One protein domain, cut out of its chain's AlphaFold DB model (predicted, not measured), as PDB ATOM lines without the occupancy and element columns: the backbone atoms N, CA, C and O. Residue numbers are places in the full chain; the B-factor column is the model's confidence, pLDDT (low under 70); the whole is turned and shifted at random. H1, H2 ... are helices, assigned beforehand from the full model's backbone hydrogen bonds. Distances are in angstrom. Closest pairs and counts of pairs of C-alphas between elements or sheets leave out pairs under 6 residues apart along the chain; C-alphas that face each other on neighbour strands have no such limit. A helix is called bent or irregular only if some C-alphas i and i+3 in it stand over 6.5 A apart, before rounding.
ATOM      1  N   ASP A   2      10.649 -19.059  35.111       52.47
ATOM      2  CA  ASP A   2      10.313 -17.665  34.777       52.47
ATOM      3  C   ASP A   2      10.990 -17.164  33.491       52.47
ATOM      4  O   ASP A   2      10.342 -16.536  32.669       52.47
ATOM      5  N   ALA A   3      12.259 -17.519  33.244       54.47
ATOM      6  CA  ALA A   3      12.959 -17.186  31.994       54.47
ATOM      7  C   ALA A   3      12.410 -17.920  30.749       54.47
ATOM      8  O   ALA A   3      12.491 -17.394  29.644       54.47
ATOM      9  N   LEU A   4      11.847 -19.122  30.923       58.19
ATOM     10  CA  LEU A   4      11.236 -19.910  29.846       58.19
ATOM     11  C   LEU A   4       9.801 -19.431  29.568       58.19
ATOM     12  O   LEU A   4       9.389 -19.364  28.420       58.19
ATOM     13  N   ALA A   5       9.076 -19.030  30.617       58.34
ATOM     14  CA  ALA A   5       7.765 -18.389  30.528       58.34
ATOM     15  C   ALA A   5       7.847 -16.943  29.995       58.34
ATOM     16  O   ALA A   5       6.922 -16.475  29.343       58.34
ATOM     17  N   ALA A   6       8.959 -16.241  30.239       56.78
ATOM     18  CA  ALA A   6       9.231 -14.895  29.726       56.78
ATOM     19  C   ALA A   6       9.867 -14.885  28.322       56.78
ATOM     20  O   ALA A   6      10.026 -13.820  27.723       56.78
ATOM     21  N   SER A   7      10.246 -16.050  27.788       54.91
ATOM     22  CA  SER A   7      10.751 -16.204  26.424       54.91
ATOM     23  C   SER A   7       9.577 -16.106  25.440       54.91
ATOM     24  O   SER A   7       8.895 -17.092  25.184       54.91
ATOM     25  N   TYR A   8       9.348 -14.904  24.899       49.12
ATOM     26  CA  TYR A   8       8.311 -14.508  23.924       49.12
ATOM     27  C   TYR A   8       8.413 -15.208  22.541       49.12
ATOM     28  O   TYR A   8       8.411 -14.561  21.494       49.12
ATOM     29  N   GLY A   9       8.516 -16.534  22.504       60.34
ATOM     30  CA  GLY A   9       8.470 -17.335  21.281       60.34
ATOM     31  C   GLY A   9       7.327 -18.343  21.334       60.34
ATOM     32  O   GLY A   9       7.042 -18.902  22.390       60.34
ATOM     33  N   SER A  10       6.675 -18.600  20.197       67.50
ATOM     34  CA  SER A  10       5.804 -19.771  20.060       67.50
ATOM     35  C   SER A  10       6.622 -21.031  20.349       67.50
ATOM     36  O   SER A  10       7.712 -21.178  19.787       67.50
ATOM     37  N   LEU A  11       6.111 -21.931  21.196       75.44
ATOM     38  CA  LEU A  11       6.720 -23.251  21.376       75.44
ATOM     39  C   LEU A  11       6.905 -23.911  20.000       75.44
ATOM     40  O   LEU A  11       6.003 -23.804  19.161       75.44
ATOM     41  N   PRO A  12       8.043 -24.580  19.742       80.81
ATOM     42  CA  PRO A  12       8.163 -25.373  18.532       80.81
ATOM     43  C   PRO A  12       7.060 -26.444  18.511       80.81
ATOM     44  O   PRO A  12       6.673 -26.948  19.571       80.81
ATOM     45  N   PRO A  13       6.520 -26.796  17.336       82.50
ATOM     46  CA  PRO A  13       5.551 -27.877  17.258       82.50
ATOM     47  C   PRO A  13       6.191 -29.167  17.777       82.50
ATOM     48  O   PRO A  13       7.355 -29.444  17.477       82.50
ATOM     49  N   ALA A  14       5.445 -29.960  18.545       82.94
ATOM     50  CA  ALA A  14       5.891 -31.295  18.937       82.94
ATOM     51  C   ALA A  14       5.831 -32.218  17.710       82.94
ATOM     52  O   ALA A  14       4.868 -32.943  17.510       82.94
ATOM     53  N   SER A  15       6.827 -32.136  16.829       79.06
ATOM     54  CA  SER A  15       6.869 -32.887  15.568       79.06
ATOM     55  C   SER A  15       7.465 -34.291  15.708       79.06
ATOM     56  O   SER A  15       7.428 -35.073  14.761       79.06
ATOM     57  N   ASP A  16       8.025 -34.606  16.874       76.81
ATOM     58  CA  ASP A  16       8.652 -35.884  17.191       76.81
ATOM     59  C   ASP A  16       8.480 -36.244  18.678       76.81
ATOM     60  O   ASP A  16       8.162 -35.406  19.530       76.81
ATOM     61  N   GLN A  17       8.702 -37.522  18.990       73.62
ATOM     62  CA  GLN A  17       8.564 -38.069  20.341       73.62
ATOM     63  C   GLN A  17       9.540 -37.443  21.341       73.62
ATOM     64  O   GLN A  17       9.198 -37.315  22.519       73.62
ATOM     65  N   GLN A  18      10.752 -37.085  20.910       79.81
ATOM     66  CA  GLN A  18      11.750 -36.498  21.801       79.81
ATOM     67  C   GLN A  18      11.242 -35.152  22.317       79.81
ATOM     68  O   GLN A  18      11.180 -34.935  23.524       79.81
ATOM     69  N   THR A  19      10.769 -34.303  21.411       81.06
ATOM     70  CA  THR A  19      10.162 -33.010  21.717       81.06
ATOM     71  C   THR A  19       8.927 -33.177  22.605       81.06
ATOM     72  O   THR A  19       8.817 -32.516  23.637       81.06
ATOM     73  N   ALA A  20       8.039 -34.128  22.288       81.81
ATOM     74  CA  ALA A  20       6.869 -34.421  23.120       81.81
ATOM     75  C   ALA A  20       7.238 -34.924  24.534       81.81
ATOM     76  O   ALA A  20       6.595 -34.550  25.518       81.81
ATOM     77  N   SER A  21       8.293 -35.733  24.658       78.81
ATOM     78  CA  SER A  21       8.792 -36.247  25.942       78.81
ATOM     79  C   SER A  21       9.420 -35.142  26.789       78.81
ATOM     80  O   SER A  21       9.189 -35.087  27.996       78.81
ATOM     81  N   GLU A  22      10.172 -34.224  26.176       83.50
ATOM     82  CA  GLU A  22      10.688 -33.047  26.878       83.50
ATOM     83  C   GLU A  22       9.548 -32.140  27.355       83.50
ATOM     84  O   GLU A  22       9.578 -31.660  28.489       83.50
ATOM     85  N   TYR A  23       8.481 -31.977  26.565       87.75
ATOM     86  CA  TYR A  23       7.293 -31.236  27.002       87.75
ATOM     87  C   TYR A  23       6.603 -31.904  28.195       87.75
ATOM     88  O   TYR A  23       6.220 -31.215  29.142       87.75
ATOM     89  N   GLN A  24       6.499 -33.237  28.213       83.94
ATOM     90  CA  GLN A  24       5.964 -33.982  29.359       83.94
ATOM     91  C   GLN A  24       6.835 -33.828  30.613       83.94
ATOM     92  O   GLN A  24       6.306 -33.636  31.710       83.94
ATOM     93  N   ARG A  25       8.166 -33.865  30.469       85.75
ATOM     94  CA  ARG A  25       9.098 -33.623  31.583       85.75
ATOM     95  C   ARG A  25       8.950 -32.208  32.137       85.75
ATOM     96  O   ARG A  25       8.880 -32.038  33.350       85.75
ATOM     97  N   LEU A  26       8.841 -31.206  31.266       85.69
ATOM     98  CA  LEU A  26       8.624 -29.812  31.665       85.69
ATOM     99  C   LEU A  26       7.274 -29.611  32.365       85.69
ATOM    100  O   LEU A  26       7.213 -28.899  33.366       85.69
ATOM    101  N   LEU A  27       6.208 -30.267  31.890       87.12
ATOM    102  CA  LEU A  27       4.910 -30.267  32.570       87.12
ATOM    103  C   LEU A  27       5.003 -30.859  33.975       87.12
ATOM    104  O   LEU A  27       4.502 -30.253  34.917       87.12
ATOM    105  N   ARG A  28       5.690 -31.994  34.129       86.25
ATOM    106  CA  ARG A  28       5.886 -32.637  35.433       86.25
ATOM    107  C   ARG A  28       6.589 -31.707  36.425       86.25
ATOM    108  O   ARG A  28       6.141 -31.580  37.557       86.25
ATOM    109  N   VAL A  29       7.618 -30.984  35.981       85.06
ATOM    110  CA  VAL A  29       8.315 -29.980  36.805       85.06
ATOM    111  C   VAL A  29       7.386 -28.832  37.235       85.06
ATOM    112  O   VAL A  29       7.535 -28.305  38.337       85.06
ATOM    113  N   LEU A  30       6.428 -28.434  36.390       82.94
ATOM    114  CA  LEU A  30       5.419 -27.423  36.733       82.94
ATOM    115  C   LEU A  30       4.351 -27.959  37.699       82.94
ATOM    116  O   LEU A  30       3.850 -27.192  38.516       82.94
ATOM    117  N   ASP A  31       3.999 -29.242  37.608       82.69
ATOM    118  CA  ASP A  31       2.995 -29.893  38.462       82.69
ATOM    119  C   ASP A  31       3.535 -30.263  39.854       82.69
ATOM    120  O   ASP A  31       2.793 -30.227  40.830       82.69
ATOM    121  N   GLU A  32       4.826 -30.581  39.974       83.50
ATOM    122  CA  GLU A  32       5.468 -30.964  41.243       83.50
ATOM    123  C   GLU A  32       5.828 -29.760  42.138       83.50
ATOM    124  O   GLU A  32       6.290 -29.927  43.270       83.50
ATOM    125  N   ARG A  33       5.612 -28.526  41.664       76.81
ATOM    126  CA  ARG A  33       5.832 -27.318  42.467       76.81
ATOM    127  C   ARG A  33       4.702 -27.122  43.481       76.81
ATOM    128  O   ARG A  33       3.548 -26.946  43.117       76.81
ATOM    129  N   GLY A  34       5.060 -27.034  44.763       66.88
ATOM    130  CA  GLY A  34       4.138 -26.712  45.862       66.88
ATOM    131  C   GLY A  34       3.773 -25.225  45.999       66.88
ATOM    132  O   GLY A  34       3.495 -24.781  47.109       66.88
ATOM    133  N   VAL A  35       3.845 -24.439  44.918       78.56
ATOM    134  CA  VAL A  35       3.560 -22.991  44.897       78.56
ATOM    135  C   VAL A  35       2.693 -22.674  43.678       78.56
ATOM    136  O   VAL A  35       2.880 -23.286  42.626       78.56
ATOM    137  N   ASP A  36       1.780 -21.710  43.811       83.19
ATOM    138  CA  ASP A  36       0.908 -21.269  42.719       83.19
ATOM    139  C   ASP A  36       1.708 -20.765  41.507       83.19
ATOM    140  O   ASP A  36       2.693 -20.033  41.638       83.19
ATOM    141  N   LEU A  37       1.259 -21.153  40.310       81.69
ATOM    142  CA  LEU A  37       1.877 -20.765  39.043       81.69
ATOM    143  C   LEU A  37       1.582 -19.297  38.720       81.69
ATOM    144  O   LEU A  37       0.451 -18.827  38.857       81.69
ATOM    145  N   SER A  38       2.577 -18.587  38.192       84.56
ATOM    146  CA  SER A  38       2.357 -17.268  37.594       84.56
ATOM    147  C   SER A  38       1.474 -17.353  36.336       84.56
ATOM    148  O   SER A  38       1.249 -18.426  35.765       84.56
ATOM    149  N   LEU A  39       0.979 -16.206  35.861       83.12
ATOM    150  CA  LEU A  39       0.142 -16.135  34.655       83.12
ATOM    151  C   LEU A  39       0.879 -16.665  33.411       83.12
ATOM    152  O   LEU A  39       0.316 -17.460  32.663       83.12
ATOM    153  N   GLY A  40       2.159 -16.309  33.245       81.31
ATOM    154  CA  GLY A  40       2.994 -16.807  32.145       81.31
ATOM    155  C   GLY A  40       3.312 -18.303  32.251       81.31
ATOM    156  O   GLY A  40       3.319 -19.006  31.246       81.31
ATOM    157  N   GLU A  41       3.515 -18.831  33.461       82.69
ATOM    158  CA  GLU A  41       3.703 -20.276  33.666       82.69
ATOM    159  C   GLU A  41       2.413 -21.068  33.416       82.69
ATOM    160  O   GLU A  41       2.462 -22.176  32.882       82.69
ATOM    161  N   SER A  42       1.255 -20.497  33.754       85.12
ATOM    162  CA  SER A  42      -0.055 -21.091  33.465       85.12
ATOM    163  C   SER A  42      -0.325 -21.158  31.959       85.12
ATOM    164  O   SER A  42      -0.825 -22.169  31.461       85.12
ATOM    165  N   GLU A  43       0.047 -20.111  31.222       85.50
ATOM    166  CA  GLU A  43      -0.051 -20.067  29.761       85.50
ATOM    167  C   GLU A  43       0.921 -21.051  29.093       85.50
ATOM    168  O   GLU A  43       0.510 -21.835  28.236       85.50
ATOM    169  N   LEU A  44       2.174 -21.118  29.555       85.50
ATOM    170  CA  LEU A  44       3.147 -22.123  29.116       85.50
ATOM    171  C   LEU A  44       2.638 -23.551  29.362       85.50
ATOM    172  O   LEU A  44       2.707 -24.394  28.470       85.50
ATOM    173  N   LYS A  45       2.081 -23.822  30.548       87.62
ATOM    174  CA  LYS A  45       1.492 -25.122  30.896       87.62
ATOM    175  C   LYS A  45       0.361 -25.505  29.945       87.62
ATOM    176  O   LYS A  45       0.286 -26.659  29.526       87.62
ATOM    177  N   LYS A  46      -0.516 -24.557  29.602       88.31
ATOM    178  CA  LYS A  46      -1.584 -24.778  28.623       88.31
ATOM    179  C   LYS A  46      -1.003 -25.111  27.247       88.31
ATOM    180  O   LYS A  46      -1.359 -26.140  26.685       88.31
ATOM    181  N   ASN A  47      -0.056 -24.313  26.755       87.75
ATOM    182  CA  ASN A  47       0.533 -24.511  25.429       87.75
ATOM    183  C   ASN A  47       1.298 -25.844  25.320       87.75
ATOM    184  O   ASN A  47       1.179 -26.535  24.313       87.75
ATOM    185  N   LEU A  48       2.029 -26.249  26.368       88.62
ATOM    186  CA  LEU A  48       2.691 -27.559  26.427       88.62
ATOM    187  C   LEU A  48       1.676 -28.712  26.355       88.62
ATOM    188  O   LEU A  48       1.908 -29.684  25.638       88.62
ATOM    189  N   LYS A  49       0.545 -28.611  27.069       89.38
ATOM    190  CA  LYS A  49      -0.535 -29.611  26.996       89.38
ATOM    191  C   LYS A  49      -1.137 -29.683  25.596       89.38
ATOM    192  O   LYS A  49      -1.290 -30.785  25.075       89.38
ATOM    193  N   ASP A  50      -1.436 -28.533  24.997       90.50
ATOM    194  CA  ASP A  50      -2.033 -28.454  23.663       90.50
ATOM    195  C   ASP A  50      -1.113 -29.089  22.604       90.50
ATOM    196  O   ASP A  50      -1.578 -29.878  21.782       90.50
ATOM    197  N   GLU A  51       0.197 -28.826  22.652       89.31
ATOM    198  CA  GLU A  51       1.165 -29.433  21.725       89.31
ATOM    199  C   GLU A  51       1.329 -30.946  21.929       89.31
ATOM    200  O   GLU A  51       1.389 -31.692  20.952       89.31
ATOM    201  N   ILE A  52       1.326 -31.435  23.174       84.25
ATOM    202  CA  ILE A  52       1.363 -32.882  23.445       84.25
ATOM    203  C   ILE A  52       0.109 -33.578  22.908       84.25
ATOM    204  O   ILE A  52       0.213 -34.674  22.361       84.25
ATOM    205  N   VAL A  53      -1.073 -32.972  23.065       87.38
ATOM    206  CA  VAL A  53      -2.329 -33.542  22.552       87.38
ATOM    207  C   VAL A  53      -2.308 -33.604  21.025       87.38
ATOM    208  O   VAL A  53      -2.607 -34.656  20.468       87.38
ATOM    209  N   LYS A  54      -1.894 -32.526  20.346       87.25
ATOM    210  CA  LYS A  54      -1.766 -32.516  18.878       87.25
ATOM    211  C   LYS A  54      -0.799 -33.583  18.376       87.25
ATOM    212  O   LYS A  54      -1.118 -34.283  17.418       87.25
ATOM    213  N   TRP A  55       0.360 -33.716  19.024       85.56
ATOM    214  CA  TRP A  55       1.335 -34.740  18.663       85.56
ATOM    215  C   TRP A  55       0.773 -36.152  18.838       85.56
ATOM    216  O   TRP A  55       0.925 -36.965  17.932       85.56
ATOM    217  N   LYS A  56       0.079 -36.434  19.951       77.00
ATOM    218  CA  LYS A  56      -0.554 -37.743  20.185       77.00
ATOM    219  C   LYS A  56      -1.544 -38.107  19.080       77.00
ATOM    220  O   LYS A  56      -1.421 -39.179  18.510       77.00
ATOM    221  N   VAL A  57      -2.446 -37.189  18.724       82.38
ATOM    222  CA  VAL A  57      -3.436 -37.417  17.655       82.38
ATOM    223  C   VAL A  57      -2.750 -37.727  16.322       82.38
ATOM    224  O   VAL A  57      -3.084 -38.715  15.674       82.38
ATOM    225  N   ALA A  58      -1.755 -36.927  15.929       81.81
ATOM    226  CA  ALA A  58      -1.021 -37.147  14.682       81.81
ATOM    227  C   ALA A  58      -0.222 -38.463  14.686       81.81
ATOM    228  O   ALA A  58      -0.070 -39.110  13.649       81.81
ATOM    229  N   GLU A  59       0.300 -38.869  15.842       75.88
ATOM    230  CA  GLU A  59       1.039 -40.118  16.000       75.88
ATOM    231  C   GLU A  59       0.118 -41.344  15.961       75.88
ATOM    232  O   GLU A  59       0.445 -42.324  15.290       75.88
ATOM    233  N   ASP A  60      -1.054 -41.280  16.593       72.19
ATOM    234  CA  ASP A  60      -2.072 -42.332  16.524       72.19
ATOM    235  C   ASP A  60      -2.568 -42.516  15.074       72.19
ATOM    236  O   ASP A  60      -2.633 -43.641  14.567       72.19
ATOM    237  N   GLU A  61      -2.797 -41.412  14.352       77.06
ATOM    238  CA  GLU A  61      -3.108 -41.396  12.912       77.06
ATOM    239  C   GLU A  61      -1.968 -41.911  12.024       77.06
ATOM    240  O   GLU A  61      -2.213 -42.400  10.921       77.06
ATOM    241  N   ARG A  62      -0.709 -41.811  12.457       76.50
ATOM    242  CA  ARG A  62       0.429 -42.373  11.723       76.50
ATOM    243  C   ARG A  62       0.510 -43.876  11.959       76.50
ATOM    244  O   ARG A  62       0.507 -44.647  10.996       76.50
ATOM    245  N   LEU A  63       0.539 -44.293  13.227       72.56
ATOM    246  CA  LEU A  63       0.621 -45.694  13.651       72.56
ATOM    247  C   LEU A  63      -0.513 -46.524  13.062       72.56
ATOM    248  O   LEU A  63      -0.290 -47.656  12.643       72.56
ATOM    249  N   ALA A  64      -1.699 -45.943  12.938       69.25
ATOM    250  CA  ALA A  64      -2.803 -46.417  12.121       69.25
ATOM    251  C   ALA A  64      -2.448 -47.150  10.840       69.25
ATOM    252  O   ALA A  64      -2.863 -48.287  10.612       69.25
ATOM    253  N   THR A  65      -1.703 -46.443  10.005       76.12
ATOM    254  CA  THR A  65      -1.495 -46.746   8.602       76.12
ATOM    255  C   THR A  65      -0.243 -47.582   8.412       76.12
ATOM    256  O   THR A  65      -0.077 -48.209   7.369       76.12
TER     257      THR A  65
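What this domain is: This is residues 2 to 65 of the 309 residues of an uncharacterized protein of Mycobacteroides chelonae (UniProt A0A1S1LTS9). A helical hairpin of unequal arms: the long helix H3 makes the longest axis, and the shorter H2 packs slantwise on it, running the opposite way. The short helix H1 touches H3 with H3's residues 40 to 44 alone, and a long link, residues 6 to 16, bows out between H1 and H2. At the other end of H3, residues 60 to 65 stick out free. The printed part has 64 residues with three named helices, in the order H1, H2, H3, and no named strand; the class is all helix. The whole is only just loose, close to compact, with a radius of gyration of the C-alphas of 12.9 A, and it is elongated, spanning 43 by 24 by 16 A.

Where its parts are: The printed part begins with H1, residues 2 to 5, whose C-alpha 2 is at (10.313, -17.665, 34.777). H2, residues 17 to 31, begins with C-alpha 17 at (8.564, -38.069, 20.341) and measures 20.6 A from first to last C-alpha. H3, residues 39 to 65, is the longest helix with 27 residues and 40.2 A. Its last C-alpha, that of Thr 65, is at (-1.495, -46.746, 8.602). No helix is bent or irregular.

How they stand to each other: H2 and H3 form a helical hairpin, two helices that follow each other, touch and run opposite ways. They have 13 pairs of C-alphas within 8 A, and their closest C-alphas, those of Ala 20 and Ile 52, are 5.7 A apart. Their lines stand at a shallow tilt of 34 degrees, only just short of steep. Their centres are 10.4 A apart. H1 touches H3, which meets it with residues 40 to 44 alone; the closest C-alphas, those of Ala 5 and Gly 40, are 5.3 A apart. H1 and H2 are apart. In H2 every pair of O i and N i+4 is within hydrogen-bond range, in H3 22 of 23 are, and H1, with 4 residues, is too short for such a pair.

The domain as a whole: The two C-alphas farthest apart are those of Val 35 and Thr 65, at 43.7 A; the first and last printed C-alphas, those of Asp 2 and Thr 65, are 40.9 A apart. The printed part has no cut. The link from H1 to H2, 11 residues, is long, and the link from H2 to H3, 7 residues, is short. The mean pLDDT of the printed part is 78.4. It is under 70 in residues 2 to 10, residue 34 and residue 64, and H1 has a mean of 56.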